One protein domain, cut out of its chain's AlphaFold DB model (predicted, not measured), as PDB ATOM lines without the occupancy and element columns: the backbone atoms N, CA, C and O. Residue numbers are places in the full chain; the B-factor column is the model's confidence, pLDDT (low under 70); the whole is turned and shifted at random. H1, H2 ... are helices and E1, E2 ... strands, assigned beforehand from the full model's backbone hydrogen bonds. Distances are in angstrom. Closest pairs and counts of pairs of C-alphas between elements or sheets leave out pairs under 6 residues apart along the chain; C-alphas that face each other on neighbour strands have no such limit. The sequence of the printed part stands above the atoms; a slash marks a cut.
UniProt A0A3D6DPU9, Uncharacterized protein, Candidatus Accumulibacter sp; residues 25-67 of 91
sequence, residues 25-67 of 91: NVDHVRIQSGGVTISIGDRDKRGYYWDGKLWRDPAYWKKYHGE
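Overview. This is residues 25 to 67 of the 91 residues of an uncharacterized protein of Candidatus Accumulibacter sp (UniProt A0A3D6DPU9). Little regular structure is present: a small hairpin of strands E1 and E2 at one end, the short helix H1 at the other, and the looped stretch of residues 40 to 57 between them. The printed part has 43 residues, with E1, E2 and H1 in that order, 16 residues in named elements, class mixed. It is only just compact, close to loose, with a radius of gyration of the C-alphas of 10.9 A and spans of 28 by 23 by 13 A.

Along the chain. E1, residues 30 to 33, begins at C-alpha 30 (-5.697, 38.824, 38.918). E2 is residues 36 to 39. H1, residues 58 to 65, is 9.9 A long and ends at C-alpha 65 (3.964, 24.052, 35.587).

Arrangement. E1 and E2 form an antiparallel hairpin at 151 degrees, with N 36 and O 33 3.2 A apart. Residues 49 to 50 pair briefly with residues 55 to 56, antiparallel. E1 and H1 are apart. In H1 every O i to N i+4 pair is within hydrogen-bond range.

Size, cuts and confidence. The C-alphas farthest apart, of Gly 34 and Glu 67, are separated by 32.2 A. The printed part has no cut. The link E2 to H1 is long, 18 residues. Residues 25 to 37 and 65 to 67 have pLDDT under 70.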
ATOM      1  N   ASN A  25     -11.971  38.712  42.430       51.31
ATOM      2  CA  ASN A  25     -12.599  37.694  41.589       51.31
ATOM      3  C   ASN A  25     -11.831  36.357  41.727       51.31
ATOM      4  O   ASN A  25     -10.747  36.196  41.164       51.31
ATOM      5  N   VAL A  26     -12.370  35.406  42.504       51.75
ATOM      6  CA  VAL A  26     -11.751  34.097  42.846       51.75
ATOM      7  C   VAL A  26     -11.934  33.048  41.733       51.75
ATOM      8  O   VAL A  26     -12.006  31.857  41.994       51.75
ATOM      9  N   ASP A  27     -12.011  33.472  40.473       48.78
ATOM     10  CA  ASP A  27     -12.002  32.542  39.331       48.78
ATOM     11  C   ASP A  27     -10.616  32.510  38.657       48.78
ATOM     12  O   ASP A  27     -10.132  31.479  38.189       48.78
ATOM     13  N   HIS A  28      -9.888  33.630  38.725       51.97
ATOM     14  CA  HIS A  28      -8.510  33.774  38.273       51.97
ATOM     15  C   HIS A  28      -7.837  34.843  39.134       51.97
ATOM     16  O   HIS A  28      -8.262  35.995  39.095       51.97
ATOM     17  N   VAL A  29      -6.793  34.492  39.894       55.66
ATOM     18  CA  VAL A  29      -6.039  35.451  40.723       55.66
ATOM     19  C   VAL A  29      -5.408  36.513  39.814       55.66
ATOM     20  O   VAL A  29      -4.322  36.324  39.264       55.66
ATOM     21  N   ARG A  30      -6.136  37.612  39.609       54.50
ATOM     22  CA  ARG A  30      -5.697  38.824  38.918       54.50
ATOM     23  C   ARG A  30      -5.272  39.805  39.989       54.50
ATOM     24  O   ARG A  30      -6.112  40.349  40.700       54.50
ATOM     25  N   ILE A  31      -3.967  40.011  40.120       58.97
ATOM     26  CA  ILE A  31      -3.445  41.015  41.041       58.97
ATOM     27  C   ILE A  31      -3.386  42.325  40.260       58.97
ATOM     28  O   ILE A  31      -2.607  42.459  39.318       58.97
ATOM     29  N   GLN A  32      -4.245  43.273  40.628       54.06
ATOM     30  CA  GLN A  32      -4.186  44.639  40.120       54.06
ATOM     31  C   GLN A  32      -3.201  45.421  40.993       54.06
ATOM     32  O   GLN A  32      -3.514  45.783  42.125       54.06
ATOM     33  N   SER A  33      -1.991  45.656  40.488       53.72
ATOM     34  CA  SER A  33      -1.013  46.535  41.136       53.72
ATOM     35  C   SER A  33      -0.624  47.634  40.154       53.72
ATOM     36  O   SER A  33      -0.148  47.346  39.058       53.72
ATOM     37  N   GLY A  34      -0.894  48.894  40.508       55.34
ATOM     38  CA  GLY A  34      -0.468  50.055  39.718       55.34
ATOM     39  C   GLY A  34      -0.960  50.069  38.264       55.34
ATOM     40  O   GLY A  34      -0.200  50.424  37.372       55.34
ATOM     41  N   GLY A  35      -2.200  49.640  38.003       58.91
ATOM     42  CA  GLY A  35      -2.795  49.650  36.658       58.91
ATOM     43  C   GLY A  35      -2.353  48.509  35.733       58.91
ATOM     44  O   GLY A  35      -2.846  48.417  34.610       58.91
ATOM     45  N   VAL A  36      -1.478  47.606  36.187       61.16
ATOM     46  CA  VAL A  36      -1.090  46.415  35.421       61.16
ATOM     47  C   VAL A  36      -1.846  45.208  35.967       61.16
ATOM     48  O   VAL A  36      -1.739  44.865  37.144       61.16
ATOM     49  N   THR A  37      -2.630  44.559  35.105       66.12
ATOM     50  CA  THR A  37      -3.279  43.283  35.430       66.12
ATOM     51  C   THR A  37      -2.314  42.159  35.086       66.12
ATOM     52  O   THR A  37      -2.171  41.820  33.913       66.12
ATOM     53  N   ILE A  38      -1.651  41.594  36.097       71.75
ATOM     54  CA  ILE A  38      -0.795  40.415  35.924       71.75
ATOM     55  C   ILE A  38      -1.541  39.199  36.470       71.75
ATOM     56  O   ILE A  38      -2.075  39.207  37.583       71.75
ATOM     57  N   SER A  39      -1.589  38.149  35.663       74.81
ATOM     58  CA  SER A  39      -2.208  36.867  35.980       74.81
ATOM     59  C   SER A  39      -1.146  35.771  36.027       74.81
ATOM     60  O   SER A  39      -0.166  35.798  35.284       74.81
ATOM     61  N   ILE A  40      -1.351  34.751  36.860       77.44
ATOM     62  CA  ILE A  40      -0.452  33.585  36.930       77.44
ATOM     63  C   ILE A  40      -0.263  32.981  35.528       77.44
ATOM     64  O   ILE A  40      -1.237  32.790  34.795       77.44
ATOM     65  N   GLY A  41       0.984  32.722  35.130       76.75
ATOM     66  CA  GLY A  41       1.367  32.229  33.803       76.75
ATOM     67  C   GLY A  41       1.513  33.297  32.719       76.75
ATOM     68  O   GLY A  41       1.730  32.947  31.556       76.75
ATOM     69  N   ASP A  42       1.388  34.581  33.062       78.94
ATOM     70  CA  ASP A  42       1.800  35.663  32.163       78.94
ATOM     71  C   ASP A  42       3.305  35.592  31.917       78.94
ATOM     72  O   ASP A  42       4.079  35.311  32.833       78.94
ATOM     73  N   ARG A  43       3.702  35.830  30.666       81.62
ATOM     74  CA  ARG A  43       5.098  35.840  30.241       81.62
ATOM     75  C   ARG A  43       5.542  37.281  30.023       81.62
ATOM     76  O   ARG A  43       4.889  38.011  29.280       81.62
ATOM     77  N   ASP A  44       6.643  37.688  30.645       83.06
ATOM     78  CA  ASP A  44       7.240  38.996  30.376       83.06
ATOM     79  C   ASP A  44       7.993  39.012  29.030       83.06
ATOM     80  O   ASP A  44       8.180  37.993  28.359       83.06
ATOM     81  N   LYS A  45       8.489  40.192  28.638       82.69
ATOM     82  CA  LYS A  45       9.294  40.357  27.413       82.69
ATOM     83  C   LYS A  45      10.633  39.603  27.453       82.69
ATOM     84  O   LYS A  45      11.240  39.401  26.408       82.69
ATOM     85  N   ARG A  46      11.106  39.211  28.639       86.25
ATOM     86  CA  ARG A  46      12.358  38.468  28.853       86.25
ATOM     87  C   ARG A  46      12.136  36.953  28.793       86.25
ATOM     88  O   ARG A  46      13.106  36.202  28.791       86.25
ATOM     89  N   GLY A  47      10.884  36.500  28.740       83.75
ATOM     90  CA  GLY A  47      10.504  35.092  28.728       83.75
ATOM     91  C   GLY A  47      10.259  34.477  30.109       83.75
ATOM     92  O   GLY A  47      10.003  33.276  30.174       83.75
ATOM     93  N   TYR A  48      10.314  35.258  31.189       86.62
ATOM     94  CA  TYR A  48      10.006  34.810  32.546       86.62
ATOM     95  C   TYR A  48       8.496  34.709  32.739       86.62
ATOM     96  O   TYR A  48       7.731  35.477  32.160       86.62
ATOM     97  N   TYR A  49       8.073  33.776  33.583       84.75
ATOM     98  CA  TYR A  49       6.671  33.501  33.861       84.75
ATOM     99  C   TYR A  49       6.284  33.956  35.265       84.75
ATOM    100  O   TYR A  49       7.018  33.716  36.221       84.75
ATOM    101  N   TRP A  50       5.130  34.597  35.404       83.88
ATOM    102  CA  TRP A  50       4.618  35.041  36.698       83.88
ATOM    103  C   TRP A  50       3.973  33.891  37.479       83.88
ATOM    104  O   TRP A  50       2.985  33.318  37.019       83.88
ATOM    105  N   ASP A  51       4.476  33.576  38.677       80.50
ATOM    106  CA  ASP A  51       3.926  32.510  39.538       80.50
ATOM    107  C   ASP A  51       2.807  32.968  40.490       80.50
ATOM    108  O   ASP A  51       2.233  32.150  41.204       80.50
ATOM    109  N   GLY A  52       2.466  34.261  40.486       77.56
ATOM    110  CA  GLY A  52       1.552  34.870  41.461       77.56
ATOM    111  C   GLY A  52       2.264  35.717  42.515       77.56
ATOM    112  O   GLY A  52       1.619  36.536  43.166       77.56
ATOM    113  N   LYS A  53       3.583  35.562  42.662       80.50
ATOM    114  CA  LYS A  53       4.412  36.296  43.628       80.50
ATOM    115  C   LYS A  53       5.713  36.827  43.019       80.50
ATOM    116  O   LYS A  53       6.176  37.896  43.406       80.50
ATOM    117  N   LEU A  54       6.330  36.063  42.124       85.88
ATOM    118  CA  LEU A  54       7.665  36.273  41.579       85.88
ATOM    119  C   LEU A  54       7.699  35.878  40.094       85.88
ATOM    120  O   LEU A  54       6.978  34.994  39.629       85.88
ATOM    121  N   TRP A  55       8.611  36.505  39.357       87.38
ATOM    122  CA  TRP A  55       8.958  36.095  37.999       87.38
ATOM    123  C   TRP A  55       9.908  34.898  38.045       87.38
ATOM    124  O   TRP A  55      10.975  34.961  38.658       87.38
ATOM    125  N   ARG A  56       9.526  33.806  37.388       88.06
ATOM    126  CA  ARG A  56      10.274  32.551  37.328       88.06
ATOM    127  C   ARG A  56      10.891  32.345  35.966       88.06
ATOM    128  O   ARG A  56      10.289  32.663  34.942       88.06
ATOM    129  N   ASP A  57      12.098  31.803  35.962       88.62
ATOM    130  CA  ASP A  57      12.772  31.444  34.728       88.62
ATOM    131  C   ASP A  57      12.008  30.326  33.984       88.62
ATOM    132  O   ASP A  57      11.226  29.576  34.586       88.62
ATOM    133  N   PRO A  58      12.227  30.183  32.665       82.00
ATOM    134  CA  PRO A  58      11.539  29.176  31.865       82.00
ATOM    135  C   PRO A  58      11.771  27.732  32.326       82.00
ATOM    136  O   PRO A  58      10.887  26.895  32.141       82.00
ATOM    137  N   ALA A  59      12.936  27.414  32.904       83.31
ATOM    138  CA  ALA A  59      13.272  26.051  33.310       83.31
ATOM    139  C   ALA A  59      12.538  25.661  34.601       83.31
ATOM    140  O   ALA A  59      11.923  24.592  34.650       83.31
ATOM    141  N   TYR A  60      12.517  26.550  35.599       85.12
ATOM    142  CA  TYR A  60      11.676  26.423  36.787       85.12
ATOM    143  C   TYR A  60      10.209  26.287  36.384       85.12
ATOM    144  O   TYR A  60       9.532  25.344  36.793       85.12
ATOM    145  N   TRP A  61       9.723  27.184  35.522       81.00
ATOM    146  CA  TRP A  61       8.327  27.148  35.098       81.00
ATOM    147  C   TRP A  61       7.972  25.831  34.410       81.00
ATOM    148  O   TRP A  61       6.961  25.214  34.731       81.00
ATOM    149  N   LYS A  62       8.833  25.342  33.512       76.88
ATOM    150  CA  LYS A  62       8.632  24.055  32.841       76.88
ATOM    151  C   LYS A  62       8.611  22.885  33.829       76.88
ATOM    152  O   LYS A  62       7.789  21.992  33.665       76.88
ATOM    153  N   LYS A  63       9.457  22.904  34.858       79.44
ATOM    154  CA  LYS A  63       9.518  21.847  35.878       79.44
ATOM    155  C   LYS A  63       8.277  21.806  36.777       79.44
ATOM    156  O   LYS A  63       7.803  20.726  37.093       79.44
ATOM    157  N   TYR A  64       7.760  22.963  37.189       75.00
ATOM    158  CA  TYR A  64       6.660  23.044  38.165       75.00
ATOM    159  C   TYR A  64       5.273  23.249  37.537       75.00
ATOM    160  O   TYR A  64       4.262  22.963  38.170       75.00
ATOM    161  N   HIS A  65       5.210  23.730  36.294       69.50
ATOM    162  CA  HIS A  65       3.964  24.052  35.587       69.50
ATOM    163  C   HIS A  65       3.902  23.488  34.158       69.50
ATOM    164  O   HIS A  65       2.837  23.505  33.546       69.50
ATOM    165  N   GLY A  66       5.014  22.988  33.609       59.00
ATOM    166  CA  GLY A  66       5.081  22.415  32.258       59.00
ATOM    167  C   GLY A  66       4.663  20.947  32.160       59.00
ATOM    168  O   GLY A  66       4.430  20.472  31.052       59.00
ATOM    169  N   GLU A  67       4.523  20.240  33.284       53.62
ATOM    170  CA  GLU A  67       4.001  18.860  33.312       53.62
ATOM    171  C   GLU A  67       2.467  18.801  33.270       53.62
ATOM    172  O   GLU A  67       1.874  17.756  32.999       53.62
TER     173      GLU A  67